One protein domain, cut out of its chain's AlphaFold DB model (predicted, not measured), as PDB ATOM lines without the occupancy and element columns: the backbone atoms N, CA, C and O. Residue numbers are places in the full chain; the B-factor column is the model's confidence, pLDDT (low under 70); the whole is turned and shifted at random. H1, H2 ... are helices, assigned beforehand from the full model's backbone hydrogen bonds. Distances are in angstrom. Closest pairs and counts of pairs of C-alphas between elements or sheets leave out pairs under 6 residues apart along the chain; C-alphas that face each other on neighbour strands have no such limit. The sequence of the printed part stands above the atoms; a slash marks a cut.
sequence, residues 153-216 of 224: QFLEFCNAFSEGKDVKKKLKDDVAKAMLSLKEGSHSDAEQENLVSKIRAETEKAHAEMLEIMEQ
ATOM      1  N   GLN A 153       6.837 -43.123  13.488       70.56
ATOM      2  CA  GLN A 153       6.972 -44.488  13.991       70.56
ATOM      3  C   GLN A 153       7.680 -45.403  12.980       70.56
ATOM      4  O   GLN A 153       8.544 -46.192  13.361       70.56
ATOM      5  N   PHE A 154       7.392 -45.248  11.684       65.12
ATOM      6  CA  PHE A 154       8.108 -45.946  10.611       65.12
ATOM      7  C   PHE A 154       9.592 -45.545  10.556       65.12
ATOM      8  O   PHE A 154      10.468 -46.395  10.403       65.12
ATOM      9  N   LEU A 155       9.910 -44.263  10.767       65.12
ATOM     10  CA  LEU A 155      11.293 -43.780  10.794       65.12
ATOM     11  C   LEU A 155      12.084 -44.303  12.007       65.12
ATOM     12  O   LEU A 155      13.277 -44.591  11.886       65.12
ATOM     13  N   GLU A 156      11.442 -44.438  13.170       65.50
ATOM     14  CA  GLU A 156      12.021 -45.079  14.357       65.50
ATOM     15  C   GLU A 156      12.224 -46.583  14.150       65.50
ATOM     16  O   GLU A 156      13.300 -47.099  14.461       65.50
ATOM     17  N   PHE A 157      11.259 -47.263  13.527       65.88
ATOM     18  CA  PHE A 157      11.381 -48.663  13.129       65.88
ATOM     19  C   PHE A 157      12.585 -48.884  12.190       65.88
ATOM     20  O   PHE A 157      13.434 -49.741  12.446       65.88
ATOM     21  N   CYS A 158      12.756 -48.042  11.161       60.34
ATOM     22  CA  CYS A 158      13.918 -48.092  10.264       60.34
ATOM     23  C   CYS A 158      15.257 -47.800  10.966       60.34
ATOM     24  O   CYS A 158      16.318 -48.134  10.437       60.34
ATOM     25  N   ASN A 159      15.245 -47.133  12.125       58.00
ATOM     26  CA  ASN A 159      16.451 -46.897  12.919       58.00
ATOM     27  C   ASN A 159      16.818 -48.093  13.806       58.00
ATOM     28  O   ASN A 159      18.002 -48.260  14.094       58.00
ATOM     29  N   ALA A 160      15.839 -48.904  14.219       55.41
ATOM     30  CA  ALA A 160      16.043 -50.088  15.052       55.41
ATOM     31  C   ALA A 160      16.620 -51.282  14.268       55.41
ATOM     32  O   ALA A 160      17.334 -52.101  14.842       55.41
ATOM     33  N   PHE A 161      16.386 -51.359  12.954       50.44
ATOM     34  CA  PHE A 161      16.989 -52.383  12.097       50.44
ATOM     35  C   PHE A 161      18.407 -51.957  11.661       50.44
ATOM     36  O   PHE A 161      18.607 -51.261  10.664       50.44
ATOM     37  N   SER A 162      19.423 -52.338  12.440       49.81
ATOM     38  CA  SER A 162      20.825 -51.923  12.247       49.81
ATOM     39  C   SER A 162      21.539 -52.539  11.032       49.81
ATOM     40  O   SER A 162      22.668 -52.143  10.734       49.81
ATOM     41  N   GLU A 163      20.905 -53.454  10.297       51.84
ATOM     42  CA  GLU A 163      21.544 -54.194   9.195       51.84
ATOM     43  C   GLU A 163      21.221 -53.661   7.786       51.84
ATOM     44  O   GLU A 163      21.755 -54.154   6.800       51.84
ATOM     45  N   GLY A 164      20.435 -52.586   7.663       55.38
ATOM     46  CA  GLY A 164      20.027 -52.018   6.369       55.38
ATOM     47  C   GLY A 164      20.585 -50.624   6.069       55.38
ATOM     48  O   GLY A 164      19.818 -49.724   5.724       55.38
ATOM     49  N   LYS A 165      21.898 -50.386   6.220       57.81
ATOM     50  CA  LYS A 165      22.495 -49.050   5.962       57.81
ATOM     51  C   LYS A 165      22.243 -48.564   4.530       57.81
ATOM     52  O   LYS A 165      21.955 -47.382   4.332       57.81
ATOM     53  N   ASP A 166      22.285 -49.474   3.561       57.59
ATOM     54  CA  ASP A 166      22.069 -49.172   2.143       57.59
ATOM     55  C   ASP A 166      20.598 -48.873   1.824       57.59
ATOM     56  O   ASP A 166      20.311 -47.943   1.072       57.59
ATOM     57  N   VAL A 167      19.657 -49.566   2.475       60.19
ATOM     58  CA  VAL A 167      18.210 -49.313   2.330       60.19
ATOM     59  C   VAL A 167      17.832 -47.958   2.936       60.19
ATOM     60  O   VAL A 167      17.118 -47.177   2.313       60.19
ATOM     61  N   LYS A 168      18.386 -47.615   4.107       64.12
ATOM     62  CA  LYS A 168      18.169 -46.312   4.760       64.12
ATOM     63  C   LYS A 168      18.747 -45.147   3.961       64.12
ATOM     64  O   LYS A 168      18.140 -44.078   3.916       64.12
ATOM     65  N   LYS A 169      19.931 -45.326   3.364       75.00
ATOM     66  CA  LYS A 169      20.543 -44.315   2.495       75.00
ATOM     67  C   LYS A 169      19.711 -44.127   1.227       75.00
ATOM     68  O   LYS A 169      19.344 -42.998   0.927       75.00
ATOM     69  N   LYS A 170      19.320 -45.224   0.573       76.56
ATOM     70  CA  LYS A 170      18.473 -45.199  -0.622       76.56
ATOM     71  C   LYS A 170      17.125 -44.519  -0.369       76.56
ATOM     72  O   LYS A 170      16.763 -43.627  -1.121       76.56
ATOM     73  N   LEU A 171      16.433 -44.844   0.725       75.88
ATOM     74  CA  LEU A 171      15.149 -44.216   1.058       75.88
ATOM     75  C   LEU A 171      15.292 -42.707   1.308       75.88
ATOM     76  O   LEU A 171      14.463 -41.919   0.865       75.88
ATOM     77  N   LYS A 172      16.361 -42.283   1.993       68.50
ATOM     78  CA  LYS A 172      16.646 -40.855   2.193       68.50
ATOM     79  C   LYS A 172      16.944 -40.133   0.881       68.50
ATOM     80  O   LYS A 172      16.471 -39.013   0.701       68.50
ATOM     81  N   ASP A 173      17.705 -40.765  -0.006       78.31
ATOM     82  CA  ASP A 173      18.063 -40.210  -1.310       78.31
ATOM     83  C   ASP A 173      16.831 -40.124  -2.232       78.31
ATOM     84  O   ASP A 173      16.622 -39.099  -2.877       78.31
ATOM     85  N   ASP A 174      15.958 -41.136  -2.221       77.44
ATOM     86  CA  ASP A 174      14.710 -41.157  -2.994       77.44
ATOM     87  C   ASP A 174      13.710 -40.099  -2.491       77.44
ATOM     88  O   ASP A 174      13.102 -39.387  -3.293       77.44
ATOM     89  N   VAL A 175      13.607 -39.900  -1.171       77.00
ATOM     90  CA  VAL A 175      12.796 -38.821  -0.576       77.00
ATOM     91  C   VAL A 175      13.365 -37.442  -0.922       77.00
ATOM     92  O   VAL A 175      12.613 -36.543  -1.297       77.00
ATOM     93  N   ALA A 176      14.685 -37.255  -0.846       75.31
ATOM     94  CA  ALA A 176      15.321 -35.996  -1.237       75.31
ATOM     95  C   ALA A 176      15.107 -35.696  -2.730       75.31
ATOM     96  O   ALA A 176      14.804 -34.561  -3.093       75.31
ATOM     97  N   LYS A 177      15.198 -36.716  -3.589       82.50
ATOM     98  CA  LYS A 177      14.943 -36.599  -5.027       82.50
ATOM     99  C   LYS A 177      13.487 -36.242  -5.323       82.50
ATOM    100  O   LYS A 177      13.252 -35.346  -6.125       82.50
ATOM    101  N   ALA A 178      12.525 -36.866  -4.645       71.69
ATOM    102  CA  ALA A 178      11.108 -36.537  -4.795       71.69
ATOM    103  C   ALA A 178      10.807 -35.084  -4.386       71.69
ATOM    104  O   ALA A 178      10.099 -34.378  -5.099       71.69
ATOM    105  N   MET A 179      11.407 -34.608  -3.289       70.94
ATOM    106  CA  MET A 179      11.275 -33.216  -2.837       70.94
ATOM    107  C   MET A 179      11.897 -32.205  -3.811       70.94
ATOM    108  O   MET A 179      11.392 -31.091  -3.945       70.94
ATOM    109  N   LEU A 180      12.984 -32.578  -4.496       72.94
ATOM    110  CA  LEU A 180      13.612 -31.749  -5.530       72.94
ATOM    111  C   LEU A 180      12.786 -31.735  -6.823       72.94
ATOM    112  O   LEU A 180      12.561 -30.664  -7.378       72.94
ATOM    113  N   SER A 181      12.252 -32.880  -7.257       67.44
ATOM    114  CA  SER A 181      11.357 -32.959  -8.420       67.44
ATOM    115  C   SER A 181      10.034 -32.214  -8.205       67.44
ATOM    116  O   SER A 181       9.535 -31.595  -9.139       67.44
ATOM    117  N   LEU A 182       9.512 -32.171  -6.971       62.91
ATOM    118  CA  LEU A 182       8.350 -31.341  -6.617       62.91
ATOM    119  C   LEU A 182       8.625 -29.832  -6.736       62.91
ATOM    120  O   LEU A 182       7.690 -29.045  -6.841       62.91
ATOM    121  N   LYS A 183       9.895 -29.415  -6.672       60.09
ATOM    122  CA  LYS A 183      10.295 -28.003  -6.707       60.09
ATOM    123  C   LYS A 183      10.513 -27.472  -8.127       60.09
ATOM    124  O   LYS A 183      10.477 -26.260  -8.317       60.09
ATOM    125  N   GLU A 184      10.720 -28.354  -9.105       55.34
ATOM    126  CA  GLU A 184      11.015 -27.987 -10.501       55.34
ATOM    127  C   GLU A 184       9.845 -28.206 -11.473       55.34
ATOM    128  O   GLU A 184       9.911 -27.743 -12.609       55.34
ATOM    129  N   GLY A 185       8.749 -28.839 -11.049       49.91
ATOM    130  CA  GLY A 185       7.561 -29.019 -11.881       49.91
ATOM    131  C   GLY A 185       6.335 -28.330 -11.297       49.91
ATOM    132  O   GLY A 185       5.897 -28.664 -10.198       49.91
ATOM    133  N   SER A 186       5.718 -27.426 -12.062       52.34
ATOM    134  CA  SER A 186       4.295 -27.111 -11.910       52.34
ATOM    135  C   SER A 186       3.485 -28.335 -12.353       52.34
ATOM    136  O   SER A 186       2.965 -28.380 -13.468       52.34
ATOM    137  N   HIS A 187       3.472 -29.367 -11.516       49.69
ATOM    138  CA  HIS A 187       2.647 -30.547 -11.718       49.69
ATOM    139  C   HIS A 187       1.209 -30.209 -11.350       49.69
ATOM    140  O   HIS A 187       0.953 -29.534 -10.353       49.69
ATOM    141  N   SER A 188       0.270 -30.645 -12.185       57.62
ATOM    142  CA  SER A 188      -1.151 -30.481 -11.880       57.62
ATOM    143  C   SER A 188      -1.518 -31.320 -10.653       57.62
ATOM    144  O   SER A 188      -0.923 -32.377 -10.432       57.62
ATOM    145  N   ASP A 189      -2.511 -30.885  -9.875       59.75
ATOM    146  CA  ASP A 189      -2.928 -31.557  -8.633       59.75
ATOM    147  C   ASP A 189      -3.190 -33.073  -8.823       59.75
ATOM    148  O   ASP A 189      -2.902 -33.884  -7.945       59.75
ATOM    149  N   ALA A 190      -3.624 -33.484 -10.022       65.75
ATOM    150  CA  ALA A 190      -3.862 -34.883 -10.385       65.75
ATOM    151  C   ALA A 190      -2.586 -35.751 -10.452       65.75
ATOM    152  O   ALA A 190      -2.619 -36.943 -10.141       65.75
ATOM    153  N   GLU A 191      -1.446 -35.179 -10.844       79.62
ATOM    154  CA  GLU A 191      -0.164 -35.900 -10.884       79.62
ATOM    155  C   GLU A 191       0.410 -36.075  -9.473       79.62
ATOM    156  O   GLU A 191       1.011 -37.108  -9.165       79.62
ATOM    157  N   GLN A 192       0.161 -35.102  -8.591       68.00
ATOM    158  CA  GLN A 192       0.559 -35.172  -7.189       68.00
ATOM    159  C   GLN A 192      -0.222 -36.261  -6.439       68.00
ATOM    160  O   GLN A 192       0.382 -37.028  -5.688       68.00
ATOM    161  N   GLU A 193      -1.533 -36.397  -6.670       77.69
ATOM    162  CA  GLU A 193      -2.340 -37.477  -6.077       77.69
ATOM    163  C   GLU A 193      -1.932 -38.869  -6.579       77.69
ATOM    164  O   GLU A 193      -1.876 -39.826  -5.796       77.69
ATOM    165  N   ASN A 194      -1.586 -38.996  -7.864       85.81
ATOM    166  CA  ASN A 194      -1.092 -40.253  -8.425       85.81
ATOM    167  C   ASN A 194       0.240 -40.672  -7.782       85.81
ATOM    168  O   ASN A 194       0.407 -41.828  -7.383       85.81
ATOM    169  N   LEU A 195       1.161 -39.719  -7.615       78.50
ATOM    170  CA  LEU A 195       2.449 -39.961  -6.973       78.50
ATOM    171  C   LEU A 195       2.284 -40.330  -5.492       78.50
ATOM    172  O   LEU A 195       2.896 -41.292  -5.033       78.50
ATOM    173  N   VAL A 196       1.415 -39.626  -4.758       76.88
ATOM    174  CA  VAL A 196       1.103 -39.942  -3.352       76.88
ATOM    175  C   VAL A 196       0.488 -41.337  -3.220       76.88
ATOM    176  O   VAL A 196       0.875 -42.092  -2.329       76.88
ATOM    177  N   SER A 197      -0.408 -41.720  -4.133       88.50
ATOM    178  CA  SER A 197      -1.011 -43.061  -4.152       88.50
ATOM    179  C   SER A 197       0.036 -44.152  -4.380       88.50
ATOM    180  O   SER A 197       0.022 -45.182  -3.705       88.50
ATOM    181  N   LYS A 198       0.993 -43.910  -5.281       87.62
ATOM    182  CA  LYS A 198       2.094 -44.840  -5.548       87.62
ATOM    183  C   LYS A 198       3.041 -44.974  -4.355       87.62
ATOM    184  O   LYS A 198       3.393 -46.092  -3.992       87.62
ATOM    185  N   ILE A 199       3.398 -43.859  -3.715       87.31
ATOM    186  CA  ILE A 199       4.237 -43.854  -2.506       87.31
ATOM    187  C   ILE A 199       3.551 -44.625  -1.375       87.31
ATOM    188  O   ILE A 199       4.199 -45.426  -0.701       87.31
ATOM    189  N   ARG A 200       2.238 -44.435  -1.180       85.38
ATOM    190  CA  ARG A 200       1.467 -45.169  -0.167       85.38
ATOM    191  C   ARG A 200       1.486 -46.675  -0.434       85.38
ATOM    192  O   ARG A 200       1.827 -47.434   0.467       85.38
ATOM    193  N   ALA A 201       1.217 -47.093  -1.671       90.44
ATOM    194  CA  ALA A 201       1.235 -48.507  -2.051       90.44
ATOM    195  C   ALA A 201       2.627 -49.147  -1.889       90.44
ATOM    196  O   ALA A 201       2.744 -50.271  -1.400       90.44
ATOM    197  N   GLU A 202       3.697 -48.437  -2.259       82.19
ATOM    198  CA  GLU A 202       5.070 -48.920  -2.059       82.19
ATOM    199  C   GLU A 202       5.444 -49.002  -0.572       82.19
ATOM    200  O   GLU A 202       6.133 -49.936  -0.164       82.19
ATOM    201  N   THR A 203       4.936 -48.083   0.253       85.19
ATOM    202  CA  THR A 203       5.142 -48.095   1.710       85.19
ATOM    203  C   THR A 203       4.425 -49.275   2.364       85.19
ATOM    204  O   THR A 203       5.026 -49.987   3.167       85.19
ATOM    205  N   GLU A 204       3.168 -49.530   1.995       89.88
ATOM    206  CA  GLU A 204       2.399 -50.683   2.481       89.88
ATOM    207  C   GLU A 204       3.060 -52.005   2.083       89.88
ATOM    208  O   GLU A 204       3.185 -52.912   2.907       89.88
ATOM    209  N   LYS A 205       3.558 -52.092   0.847       91.25
ATOM    210  CA  LYS A 205       4.295 -53.261   0.365       91.25
ATOM    211  C   LYS A 205       5.581 -53.492   1.162       91.25
ATOM    212  O   LYS A 205       5.813 -54.604   1.624       91.25
ATOM    213  N   ALA A 206       6.395 -52.455   1.357       85.44
ATOM    214  CA  ALA A 206       7.629 -52.558   2.135       85.44
ATOM    215  C   ALA A 206       7.354 -52.944   3.598       85.44
ATOM    216  O   ALA A 206       8.095 -53.728   4.186       85.44
ATOM    217  N   HIS A 207       6.265 -52.434   4.176       74.56
ATOM    218  CA  HIS A 207       5.821 -52.800   5.517       74.56
ATOM    219  C   HIS A 207       5.378 -54.272   5.605       74.56
ATOM    220  O   HIS A 207       5.685 -54.946   6.589       74.56
ATOM    221  N   ALA A 208       4.701 -54.798   4.581       89.38
ATOM    222  CA  ALA A 208       4.319 -56.208   4.515       89.38
ATOM    223  C   ALA A 208       5.540 -57.141   4.391       89.38
ATOM    224  O   ALA A 208       5.658 -58.089   5.161       89.38
ATOM    225  N   GLU A 209       6.484 -56.834   3.496       85.12
ATOM    226  CA  GLU A 209       7.727 -57.614   3.332       85.12
ATOM    227  C   GLU A 209       8.560 -57.634   4.625       85.12
ATOM    228  O   GLU A 209       9.123 -58.649   5.027       85.12
ATOM    229  N   MET A 210       8.600 -56.506   5.328       78.81
ATOM    230  CA  MET A 210       9.263 -56.368   6.621       78.81
ATOM    231  C   MET A 210       8.612 -57.224   7.718       78.81
ATOM    232  O   MET A 210       9.328 -57.827   8.520       78.81
ATOM    233  N   LEU A 211       7.277 -57.304   7.761       81.31
ATOM    234  CA  LEU A 211       6.557 -58.200   8.674       81.31
ATOM    235  C   LEU A 211       6.852 -59.673   8.368       81.31
ATOM    236  O   LEU A 211       7.072 -60.450   9.295       81.31
ATOM    237  N   GLU A 212       6.935 -60.036   7.089       84.62
ATOM    238  CA  GLU A 212       7.257 -61.398   6.648       84.62
ATOM    239  C   GLU A 212       8.684 -61.816   7.052       84.62
ATOM    240  O   GLU A 212       8.896 -62.926   7.541       84.62
ATOM    241  N   ILE A 213       9.660 -60.905   6.958       76.19
ATOM    242  CA  ILE A 213      11.036 -61.140   7.435       76.19
ATOM    243  C   ILE A 213      11.070 -61.338   8.958       76.19
ATOM    244  O   ILE A 213      11.790 -62.206   9.455       76.19
ATOM    245  N   MET A 214      10.289 -60.557   9.714       71.06
ATOM    246  CA  MET A 214      10.229 -60.690  11.174       71.06
ATOM    247  C   MET A 214       9.596 -62.013  11.623       71.06
ATOM    248  O   MET A 214       9.968 -62.533  12.674       71.06
ATOM    249  N   GLU A 215       8.677 -62.579  10.840       78.88
ATOM    250  CA  GLU A 215       8.045 -63.868  11.139       78.88
ATOM    251  C   GLU A 215       8.984 -65.065  10.899       78.88
ATOM    252  O   GLU A 215       8.882 -66.080  11.592       78.88
ATOM    253  N   GLN A 216       9.945 -64.930   9.981       70.12
ATOM    254  CA  GLN A 216      10.937 -65.963   9.665       70.12
ATOM    255  C   GLN A 216      12.139 -65.992  10.630       70.12
ATOM    256  O   GLN A 216      12.982 -66.888  10.533       70.12
TER     257      GLN A 216
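Overview. This is residues 153 to 216 of the 224 residues of the protein "zf-4CXXC_R1 domain-containing protein" of Ensete ventricosum (UniProt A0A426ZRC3). Two long helices, H2 and H3, run side by side in opposite directions as an open U, with a gap between them and a tight link at one end; the short H1 folds back near the first end of H2. The printed part has 64 residues with three named helices, H1, H2 and H3 in that order, and no named strand: all helix. It is loose, with a radius of gyration of the C-alphas of 14.2 A, and a rod spanning 44 by 20 by 17 A.

Arrangement. H1, residues 153 to 160, and H2, residues 165 to 184, are close but not clearly touching; their closest C-alphas, those of Cys 158 and Lys 168, are 7.2 A apart. They run opposite ways at a steep tilt of 38 degrees. H3, residues 189 to 215, is apart from both. Every O i to N i+4 pair is within hydrogen-bond range in H1 and H3, and 15 of 16 in H2.

Along the chain. H1 begins at C-alpha 153 (6.972, -44.488, 13.991) and measures 10.7 A. H2 measures 29.1 A. H3 measures 39.4 A and ends at C-alpha 215 (8.045, -63.868, 11.139).

Size, cuts and confidence. The C-alphas farthest apart, of Ser 186 and Gln 216, are 44.9 A apart. The printed part has no cut, and both links are tight. Mean pLDDT of the printed part is 71.3; 27 residues are under 70, among them 154 to 168 and 181 to 190.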